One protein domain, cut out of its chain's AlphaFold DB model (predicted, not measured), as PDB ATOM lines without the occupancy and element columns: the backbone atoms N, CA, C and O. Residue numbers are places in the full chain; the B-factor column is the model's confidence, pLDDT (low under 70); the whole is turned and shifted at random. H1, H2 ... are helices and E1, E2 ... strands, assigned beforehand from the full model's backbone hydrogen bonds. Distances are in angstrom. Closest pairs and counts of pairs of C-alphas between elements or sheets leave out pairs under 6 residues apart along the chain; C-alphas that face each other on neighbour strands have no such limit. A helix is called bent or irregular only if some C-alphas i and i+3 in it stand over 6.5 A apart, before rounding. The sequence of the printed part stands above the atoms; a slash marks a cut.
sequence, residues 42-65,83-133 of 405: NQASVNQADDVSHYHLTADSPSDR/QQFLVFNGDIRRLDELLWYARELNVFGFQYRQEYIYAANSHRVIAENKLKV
ATOM      1  N   ASN A  42     121.758 123.464 196.072       86.12
ATOM      2  CA  ASN A  42     121.270 123.011 197.368       86.12
ATOM      3  C   ASN A  42     122.459 122.785 198.317       86.12
ATOM      4  O   ASN A  42     123.434 122.134 197.953       86.12
ATOM      5  N   GLN A  43     122.383 123.260 199.563       85.38
ATOM      6  CA  GLN A  43     123.449 123.012 200.544       85.38
ATOM      7  C   GLN A  43     123.708 121.516 200.777       85.38
ATOM      8  O   GLN A  43     124.842 121.133 201.047       85.38
ATOM      9  N   ALA A  44     122.691 120.664 200.617       87.88
ATOM     10  CA  ALA A  44     122.834 119.217 200.737       87.88
ATOM     11  C   ALA A  44     123.688 118.584 199.621       87.88
ATOM     12  O   ALA A  44     124.211 117.493 199.827       87.88
ATOM     13  N   SER A  45     123.850 119.246 198.467       87.81
ATOM     14  CA  SER A  45     124.719 118.758 197.383       87.81
ATOM     15  C   SER A  45     126.184 119.178 197.540       87.81
ATOM     16  O   SER A  45     127.039 118.716 196.788       87.81
ATOM     17  N   VAL A  46     126.501 120.057 198.497       91.88
ATOM     18  CA  VAL A  46     127.880 120.494 198.748       91.88
ATOM     19  C   VAL A  46     128.651 119.385 199.462       91.88
ATOM     20  O   VAL A  46     128.215 118.873 200.490       91.88
ATOM     21  N   ASN A  47     129.826 119.042 198.933       92.44
ATOM     22  CA  ASN A  47     130.677 117.927 199.359       92.44
ATOM     23  C   ASN A  47     129.991 116.549 199.270       92.44
ATOM     24  O   ASN A  47     130.411 115.606 199.944       92.44
ATOM     25  N   GLN A  48     128.928 116.420 198.469       90.69
ATOM     26  CA  GLN A  48     128.253 115.144 198.268       90.69
ATOM     27  C   GLN A  48     129.152 114.194 197.465       90.69
ATOM     28  O   GLN A  48     129.616 114.535 196.381       90.69
ATOM     29  N   ALA A  49     129.380 112.991 197.994       87.69
ATOM     30  CA  ALA A  49     130.083 111.940 197.270       87.69
ATOM     31  C   ALA A  49     129.189 111.347 196.170       87.69
ATOM     32  O   ALA A  49     127.991 111.149 196.377       87.69
ATOM     33  N   ASP A  50     129.787 111.038 195.022       91.19
ATOM     34  CA  ASP A  50     129.100 110.324 193.943       91.19
ATOM     35  C   ASP A  50     129.027 108.815 194.224       91.19
ATOM     36  O   ASP A  50     129.863 108.263 194.944       91.19
ATOM     37  N   ASP A  51     128.051 108.141 193.619       93.31
ATOM     38  CA  ASP A  51     127.800 106.711 193.800       93.31
ATOM     39  C   ASP A  51     128.165 105.929 192.532       93.31
ATOM     40  O   ASP A  51     127.706 106.218 191.425       93.31
ATOM     41  N   VAL A  52     128.981 104.886 192.703       94.75
ATOM     42  CA  VAL A  52     129.363 103.951 191.637       94.75
ATOM     43  C   VAL A  52     128.155 103.260 190.998       94.75
ATOM     44  O   VAL A  52     128.244 102.850 189.843       94.75
ATOM     45  N   SER A  53     127.026 103.149 191.708       94.69
ATOM     46  CA  SER A  53     125.781 102.562 191.198       94.69
ATOM     47  C   SER A  53     125.155 103.364 190.047       94.69
ATOM     48  O   SER A  53     124.407 102.804 189.245       94.69
ATOM     49  N   HIS A  54     125.507 104.647 189.903       93.94
ATOM     50  CA  HIS A  54     125.054 105.508 188.806       93.94
ATOM     51  C   HIS A  54     125.820 105.283 187.489       93.94
ATOM     52  O   HIS A  54     125.485 105.865 186.451       93.94
ATOM     53  N   TYR A  55     126.853 104.440 187.511       95.25
ATOM     54  CA  TYR A  55     127.715 104.161 186.371       95.25
ATOM     55  C   TYR A  55     127.406 102.793 185.776       95.25
ATOM     56  O   TYR A  55     127.140 101.822 186.479       95.25
ATOM     57  N   HIS A  56     127.460 102.716 184.451       91.44
ATOM     58  CA  HIS A  56     127.235 101.485 183.712       91.44
ATOM     59  C   HIS A  56     128.166 101.428 182.507       91.44
ATOM     60  O   HIS A  56     128.463 102.446 181.883       91.44
ATOM     61  N   LEU A  57     128.620 100.219 182.181       88.75
ATOM     62  CA  LEU A  57     129.290  99.954 180.916       88.75
ATOM     63  C   LEU A  57     128.244  99.876 179.807       88.75
ATOM     64  O   LEU A  57     127.181  99.277 179.984       88.75
ATOM     65  N   THR A  58     128.561 100.440 178.649       79.69
ATOM     66  CA  THR A  58     127.776 100.189 177.443       79.69
ATOM     67  C   THR A  58     128.011  98.754 176.972       79.69
ATOM     68  O   THR A  58     129.104  98.214 177.140       79.69
ATOM     69  N   ALA A  59     127.012  98.136 176.340       72.50
ATOM     70  CA  ALA A  59     127.165  96.800 175.752       72.50
ATOM     71  C   ALA A  59     128.057  96.788 174.490       72.50
ATOM     72  O   ALA A  59     128.461  95.718 174.033       72.50
ATOM     73  N   ASP A  60     128.366  97.962 173.938       79.62
ATOM     74  CA  ASP A  60     129.157  98.120 172.723       79.62
ATOM     75  C   ASP A  60     130.653  97.878 172.965       79.62
ATOM     76  O   ASP A  60     131.197  98.151 174.036       79.62
ATOM     77  N   SER A  61     131.342  97.363 171.944       86.38
ATOM     78  CA  SER A  61     132.801  97.215 171.978       86.38
ATOM     79  C   SER A  61     133.487  98.555 171.672       86.38
ATOM     80  O   SER A  61     133.062  99.233 170.733       86.38
ATOM     81  N   PRO A  62     134.562  98.938 172.394       90.94
ATOM     82  CA  PRO A  62     135.278 100.184 172.128       90.94
ATOM     83  C   PRO A  62     135.834 100.249 170.705       90.94
ATOM     84  O   PRO A  62     136.489  99.314 170.244       90.94
ATOM     85  N   SER A  63     135.611 101.374 170.024       92.19
ATOM     86  CA  SER A  63     136.203 101.640 168.710       92.19
ATOM     87  C   SER A  63     137.715 101.873 168.810       92.19
ATOM     88  O   SER A  63     138.237 102.232 169.869       92.19
ATOM     89  N   ASP A  64     138.436 101.742 167.693       91.25
ATOM     90  CA  ASP A  64     139.867 102.079 167.635       91.25
ATOM     91  C   ASP A  64     140.131 103.527 168.057       91.25
ATOM     92  O   ASP A  64     141.095 103.807 168.768       91.25
ATOM     93  N   ARG A  65     139.223 104.438 167.688       92.69
ATOM     94  CA  ARG A  65     139.261 105.847 168.083       92.69
ATOM     95  C   ARG A  65     139.176 106.010 169.602       92.69
ATOM     96  O   ARG A  65     140.067 106.624 170.185       92.69
ATOM     97  N   GLN A  83     139.107 108.005 195.690       93.88
ATOM     98  CA  GLN A  83     138.269 106.999 196.355       93.88
ATOM     99  C   GLN A  83     138.033 105.762 195.460       93.88
ATOM    100  O   GLN A  83     138.969 105.007 195.197       93.88
ATOM    101  N   GLN A  84     136.796 105.546 194.998       96.94
ATOM    102  CA  GLN A  84     136.387 104.430 194.139       96.94
ATOM    103  C   GLN A  84     136.420 104.768 192.638       96.94
ATOM    104  O   GLN A  84     136.019 103.934 191.825       96.94
ATOM    105  N   PHE A  85     136.898 105.954 192.256       98.12
ATOM    106  CA  PHE A  85     136.866 106.463 190.887       98.12
ATOM    107  C   PHE A  85     138.263 106.730 190.324       98.12
ATOM    108  O   PHE A  85     139.198 107.051 191.057       98.12
ATOM    109  N   LEU A  86     138.367 106.639 189.001       98.19
ATOM    110  CA  LEU A  86     139.386 107.326 188.219       98.19
ATOM    111  C   LEU A  86     138.778 108.617 187.669       98.19
ATOM    112  O   LEU A  86     137.635 108.612 187.200       98.19
ATOM    113  N   VAL A  87     139.533 109.709 187.746       98.00
ATOM    114  CA  VAL A  87     139.050 111.068 187.497       98.00
ATOM    115  C   VAL A  87     139.990 111.798 186.549       98.00
ATOM    116  O   VAL A  87     141.199 111.829 186.761       98.00
ATOM    117  N   PHE A  88     139.417 112.415 185.520       97.56
ATOM    118  CA  PHE A  88     140.057 113.450 184.716       97.56
ATOM    119  C   PHE A  88     139.384 114.787 185.025       97.56
ATOM    120  O   PHE A  88     138.179 114.942 184.816       97.56
ATOM    121  N   ASN A  89     140.149 115.734 185.560       95.31
ATOM    122  CA  ASN A  89     139.649 117.067 185.891       95.31
ATOM    123  C   ASN A  89     139.625 117.944 184.636       95.31
ATOM    124  O   ASN A  89     140.553 117.898 183.830       95.31
ATOM    125  N   GLY A  90     138.580 118.752 184.484       93.12
ATOM    126  CA  GLY A  90     138.459 119.722 183.406       93.12
ATOM    127  C   GLY A  90     138.189 121.131 183.916       93.12
ATOM    128  O   GLY A  90     137.597 121.344 184.976       93.12
ATOM    129  N   ASP A  91     138.602 122.105 183.117       90.56
ATOM    130  CA  ASP A  91     138.366 123.517 183.384       90.56
ATOM    131  C   ASP A  91     137.057 123.976 182.756       90.56
ATOM    132  O   ASP A  91     136.683 123.533 181.671       90.56
ATOM    133  N   ILE A  92     136.390 124.942 183.388       91.00
ATOM    134  CA  ILE A  92     135.110 125.453 182.884       91.00
ATOM    135  C   ILE A  92     135.215 126.022 181.460       91.00
ATOM    136  O   ILE A  92     134.332 125.813 180.638       91.00
ATOM    137  N   ARG A  93     136.322 126.697 181.118       89.94
ATOM    138  CA  ARG A  93     136.515 127.264 179.773       89.94
ATOM    139  C   ARG A  93     136.763 126.189 178.704       89.94
ATOM    140  O   ARG A  93     136.598 126.476 177.519       89.94
ATOM    141  N   ARG A  94     137.134 124.979 179.135       91.06
ATOM    142  CA  ARG A  94     137.385 123.780 178.325       91.06
ATOM    143  C   ARG A  94     136.287 122.731 178.538       91.06
ATOM    144  O   ARG A  94     136.513 121.540 178.344       91.06
ATOM    145  N   LEU A  95     135.093 123.150 178.961       93.00
ATOM    146  CA  LEU A  95     134.020 122.213 179.274       93.00
ATOM    147  C   LEU A  95     133.594 121.401 178.044       93.00
ATOM    148  O   LEU A  95     133.442 120.190 178.152       93.00
ATOM    149  N   ASP A  96     133.499 122.021 176.867       93.69
ATOM    150  CA  ASP A  96     133.164 121.301 175.630       93.69
ATOM    151  C   ASP A  96     134.218 120.255 175.249       93.69
ATOM    152  O   ASP A  96     133.882 119.203 174.709       93.69
ATOM    153  N   GLU A  97     135.491 120.500 175.562       94.69
ATOM    154  CA  GLU A  97     136.545 119.497 175.413       94.69
ATOM    155  C   GLU A  97     136.330 118.323 176.375       94.69
ATOM    156  O   GLU A  97     136.412 117.160 175.978       94.69
ATOM    157  N   LEU A  98     135.996 118.609 177.635       95.44
ATOM    158  CA  LEU A  98     135.690 117.581 178.627       95.44
ATOM    159  C   LEU A  98     134.464 116.745 178.221       95.44
ATOM    160  O   LEU A  98     134.484 115.518 178.338       95.44
ATOM    161  N   LEU A  99     133.411 117.387 177.711       94.94
ATOM    162  CA  LEU A  99     132.205 116.726 177.205       94.94
ATOM    163  C   LEU A  99     132.491 115.914 175.937       94.94
ATOM    164  O   LEU A  99     131.931 114.831 175.749       94.94
ATOM    165  N   TRP A 100     133.401 116.390 175.090       95.88
ATOM    166  CA  TRP A 100     133.894 115.630 173.951       95.88
ATOM    167  C   TRP A 100     134.595 114.348 174.407       95.88
ATOM    168  O   TRP A 100     134.241 113.268 173.933       95.88
ATOM    169  N   TYR A 101     135.496 114.427 175.395       96.94
ATOM    170  CA  TYR A 101     136.108 113.236 175.992       96.94
ATOM    171  C   TYR A 101     135.058 112.312 176.612       96.94
ATOM    172  O   TYR A 101     135.135 111.098 176.434       96.94
ATOM    173  N   ALA A 102     134.041 112.866 177.279       95.75
ATOM    174  CA  ALA A 102     132.944 112.085 177.839       95.75
ATOM    175  C   ALA A 102     132.205 111.273 176.771       95.75
ATOM    176  O   ALA A 102     131.904 110.102 176.990       95.75
ATOM    177  N   ARG A 103     131.963 111.864 175.596       94.94
ATOM    178  CA  ARG A 103     131.354 111.164 174.464       94.94
ATOM    179  C   ARG A 103     132.257 110.058 173.926       94.94
ATOM    180  O   ARG A 103     131.779 108.949 173.719       94.94
ATOM    181  N   GLU A 104     133.535 110.348 173.691       94.88
ATOM    182  CA  GLU A 104     134.476 109.370 173.122       94.88
ATOM    183  C   GLU A 104     134.749 108.197 174.076       94.88
ATOM    184  O   GLU A 104     135.032 107.085 173.631       94.88
ATOM    185  N   LEU A 105     134.664 108.433 175.389       96.38
ATOM    186  CA  LEU A 105     135.019 107.466 176.427       96.38
ATOM    187  C   LEU A 105     133.813 106.846 177.144       96.38
ATOM    188  O   LEU A 105     134.004 106.022 178.044       96.38
ATOM    189  N   ASN A 106     132.583 107.170 176.733       95.25
ATOM    190  CA  ASN A 106     131.367 106.613 177.333       95.25
ATOM    191  C   ASN A 106     131.351 105.074 177.317       95.25
ATOM    192  O   ASN A 106     130.840 104.451 178.245       95.25
ATOM    193  N   VAL A 107     131.991 104.460 176.315       95.00
ATOM    194  CA  VAL A 107     132.057 103.010 176.118       95.00
ATOM    195  C   VAL A 107     132.819 102.294 177.234       95.00
ATOM    196  O   VAL A 107     132.570 101.131 177.542       95.00
ATOM    197  N   PHE A 108     133.720 103.017 177.901       95.81
ATOM    198  CA  PHE A 108     134.448 102.544 179.075       95.81
ATOM    199  C   PHE A 108     133.730 102.884 180.392       95.81
ATOM    200  O   PHE A 108     134.255 102.602 181.468       95.81
ATOM    201  N   GLY A 109     132.535 103.477 180.320       95.81
ATOM    202  CA  GLY A 109     131.727 103.885 181.467       95.81
ATOM    203  C   GLY A 109     132.080 105.260 182.034       95.81
ATOM    204  O   GLY A 109     131.643 105.569 183.140       95.81
ATOM    205  N   PHE A 110     132.864 106.085 181.328       96.94
ATOM    206  CA  PHE A 110     133.123 107.452 181.779       96.94
ATOM    207  C   PHE A 110     131.855 108.314 181.690       96.94
ATOM    208  O   PHE A 110     131.125 108.263 180.701       96.94
ATOM    209  N   GLN A 111     131.614 109.138 182.710       96.00
ATOM    210  CA  GLN A 111     130.526 110.117 182.738       96.00
ATOM    211  C   GLN A 111     131.013 111.463 183.268       96.00
ATOM    212  O   GLN A 111     131.822 111.525 184.198       96.00
ATOM    213  N   TYR A 112     130.492 112.540 182.684       95.12
ATOM    214  CA  TYR A 112     130.707 113.892 183.181       95.12
ATOM    215  C   TYR A 112     129.951 114.117 184.500       95.12
ATOM    216  O   TYR A 112     128.795 113.705 184.657       95.12
ATOM    217  N   ARG A 113     130.612 114.787 185.444       93.56
ATOM    218  CA  ARG A 113     130.070 115.219 186.731       93.56
ATOM    219  C   ARG A 113     130.518 116.641 187.029       93.56
ATOM    220  O   ARG A 113     131.691 116.966 186.884       93.56
ATOM    221  N   GLN A 114     129.575 117.456 187.489       92.50
ATOM    222  CA  GLN A 114     129.861 118.740 188.117       92.50
ATOM    223  C   GLN A 114     129.633 118.572 189.617       92.50
ATOM    224  O   GLN A 114     128.492 118.427 190.059       92.50
ATOM    225  N   GLU A 115     130.720 118.515 190.377       93.19
ATOM    226  CA  GLU A 115     130.695 118.354 191.832       93.19
ATOM    227  C   GLU A 115     130.856 119.715 192.509       93.19
ATOM    228  O   GLU A 115     131.568 120.582 192.005       93.19
ATOM    229  N   TYR A 116     130.208 119.915 193.656       94.19
ATOM    230  CA  TYR A 116     130.242 121.185 194.380       94.19
ATOM    231  C   TYR A 116     130.983 121.023 195.695       94.19
ATOM    232  O   TYR A 116     130.576 120.224 196.535       94.19
ATOM    233  N   ILE A 117     132.049 121.792 195.897       93.69
ATOM    234  CA  ILE A 117     132.927 121.660 197.064       93.69
ATOM    235  C   ILE A 117     133.076 123.004 197.755       93.69
ATOM    236  O   ILE A 117     133.302 124.026 197.109       93.69
ATOM    237  N   TYR A 118     132.994 123.013 199.084       93.62
ATOM    238  CA  TYR A 118     133.357 124.204 199.845       93.62
ATOM    239  C   TYR A 118     134.884 124.335 199.918       93.62
ATOM    240  O   TYR A 118     135.559 123.621 200.661       93.62
ATOM    241  N   ALA A 119     135.437 125.273 199.151       92.19
ATOM    242  CA  ALA A 119     136.870 125.524 199.107       92.19
ATOM    243  C   ALA A 119     137.289 126.447 200.258       92.19
ATOM    244  O   ALA A 119     137.160 127.672 200.168       92.19
ATOM    245  N   ALA A 120     137.832 125.855 201.328       90.44
ATOM    246  CA  ALA A 120     138.187 126.553 202.567       90.44
ATOM    247  C   ALA A 120     139.122 127.755 202.352       90.44
ATOM    248  O   ALA A 120     138.894 128.807 202.938       90.44
ATOM    249  N   ASN A 121     140.116 127.639 201.464       90.44
ATOM    250  CA  ASN A 121     141.080 128.716 201.194       90.44
ATOM    251  C   ASN A 121     140.438 129.965 200.573       90.44
ATOM    252  O   ASN A 121     140.933 131.072 200.761       90.44
ATOM    253  N   SER A 122     139.353 129.789 199.817       87.94
ATOM    254  CA  SER A 122     138.629 130.881 199.158       87.94
ATOM    255  C   SER A 122     137.293 131.217 199.822       87.94
ATOM    256  O   SER A 122     136.615 132.123 199.351       87.94
ATOM    257  N   HIS A 123     136.907 130.486 200.875       90.31
ATOM    258  CA  HIS A 123     135.639 130.640 201.595       90.31
ATOM    259  C   HIS A 123     134.405 130.733 200.677       90.31
ATOM    260  O   HIS A 123     133.544 131.590 200.863       90.31
ATOM    261  N   ARG A 124     134.329 129.859 199.668       92.31
ATOM    262  CA  ARG A 124     133.217 129.806 198.704       92.31
ATOM    263  C   ARG A 124     132.964 128.380 198.237       92.31
ATOM    264  O   ARG A 124     133.900 127.571 198.268       92.31
ATOM    265  N   VAL A 125     131.760 128.084 197.747       92.31
ATOM    266  CA  VAL A 125     131.565 126.861 196.965       92.31
ATOM    267  C   VAL A 125     132.145 127.054 195.569       92.31
ATOM    268  O   VAL A 125     131.996 128.097 194.928       92.31
ATOM    269  N   ILE A 126     132.859 126.035 195.113       92.88
ATOM    270  CA  ILE A 126     133.371 125.919 193.755       92.88
ATOM    271  C   ILE A 126     132.715 124.721 193.078       92.88
ATOM    272  O   ILE A 126     132.333 123.760 193.745       92.88
ATOM    273  N   ALA A 127     132.592 124.790 191.757       93.62
ATOM    274  CA  ALA A 127     132.261 123.638 190.937       93.62
ATOM    275  C   ALA A 127     133.550 123.026 190.385       93.62
ATOM    276  O   ALA A 127     134.380 123.736 189.811       93.62
ATOM    277  N   GLU A 128     133.681 121.716 190.540       94.75
ATOM    278  CA  GLU A 128     134.705 120.899 189.902       94.75
ATOM    279  C   GLU A 128     134.067 120.127 188.747       94.75
ATOM    280  O   GLU A 128     133.115 119.368 188.939       94.75
ATOM    281  N   ASN A 129     134.583 120.334 187.538       95.69
ATOM    282  CA  ASN A 129     134.145 119.616 186.348       95.69
ATOM    283  C   ASN A 129     135.026 118.385 186.180       95.69
ATOM    284  O   ASN A 129     136.241 118.499 186.032       95.69
ATOM    285  N   LYS A 130     134.416 117.207 186.209       96.25
ATOM    286  CA  LYS A 130     135.128 115.934 186.228       96.25
ATOM    287  C   LYS A 130     134.576 114.998 185.176       96.25
ATOM    288  O   LYS A 130     133.366 114.890 184.996       96.25
ATOM    289  N   LEU A 131     135.463 114.260 184.531       97.12
ATOM    290  CA  LEU A 131     135.120 113.038 183.828       97.12
ATOM    291  C   LEU A 131     135.513 111.859 184.721       97.12
ATOM    292  O   LEU A 131     136.688 111.675 185.033       97.12
ATOM    293  N   LYS A 132     134.524 111.085 185.171       97.31
ATOM    294  CA  LYS A 132     134.701 110.040 186.188       97.31
ATOM    295  C   LYS A 132     134.318 108.671 185.659       97.31
ATOM    296  O   LYS A 132     133.406 108.558 184.848       97.31
ATOM    297  N   VAL A 133     134.961 107.633 186.179       97.56
ATOM    298  CA  VAL A 133     134.621 106.226 185.927       97.56
ATOM    299  C   VAL A 133     134.951 105.388 187.166       97.56
ATOM    300  O   VAL A 133     135.950 105.678 187.830       97.56
TER     301      VAL A 133
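AT A GLANCE: This is residues 42 to 65 and 83 to 133 of the 405 residues of a protein of Candidatus Thioglobus sp (UniProt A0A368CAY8). A long, strongly twisted two-strand hairpin, E2 and E3, is joined at one end by a short third strand, E1, beside E3, and helix H1 covers that end of the sheet. A long stretch with no named element, residues 42 to 65, runs along the outside, and the turn of the hairpin lies at the opposite end of the domain from Ser 61. The printed part has 75 residues, with three named strands and one named helix in the order E1, H1, E2, E3; the sheet order is E1, E3, E2, antiparallel throughout, and the class is mixed, helices and strands. It is only just loose, close to compact, with a radius of gyration of the C-alphas of 14.0 A, and elongated, spanning 44 by 28 by 20 A.

IN THESE COORDINATES: Strand E3, residues 124 to 133, is 26.9 A long and ends at C-alpha 133 at (134.621, 106.226, 185.927). Strand E2, residues 111 to 119, is 23.4 A long. Strand E1, residues 85 to 90, is 15.3 A long and begins at C-alpha 85 at (136.866, 106.463, 190.887). Helix H1, residues 92 to 108, is 23.2 A long and begins at C-alpha 92 at (135.110, 125.453, 182.884). H1 is irregular: C-alphas 93 and 96 are 8.0 A apart.

HOW THE PARTS SIT: E3 is the inner strand and bends by 50 degrees at residue 130. E2 and E3 form a hairpin, antiparallel at 152 degrees, with N 115 and O 128 2.9 A apart, within hydrogen-bond range. E1 and E3 are antiparallel at 121 degrees, with N 88 and O 131 within range at 2.9 A. H1 is on the sheet, with a height over the sheet of 8.1 A, and H1 and the sheet E1, E3, E2 form two layers, a helix on one face of a sheet. It lies over E3 and runs along the strands, at 18 degrees to E3 on the local plane. The closest C-alphas of H1 and E3 are those of Ala 102 and Leu 131, 6.4 A apart. H1 has a kink of 40 degrees near residue 102, and 9 of its 13 O i to N i+4 pairs are within hydrogen-bond range. E1, H1 and E2 form a split strand-helix-strand unit, two strands with a helix between them along the chain and another strand, E3, between them in the sheet, and its crossover is right-handed.

THE WHOLE: The two C-alphas farthest apart are those of Ser 61 and His 123, at 44.7 A. Residues 66 to 82 are cut out, and C-alphas 65 and 83 are 28.3 A apart across the cut. The links E1 to H1, H1 to E2 and E2 to E3 are tight. The mean pLDDT of the printed part is 92.7, and no printed residue is under 70.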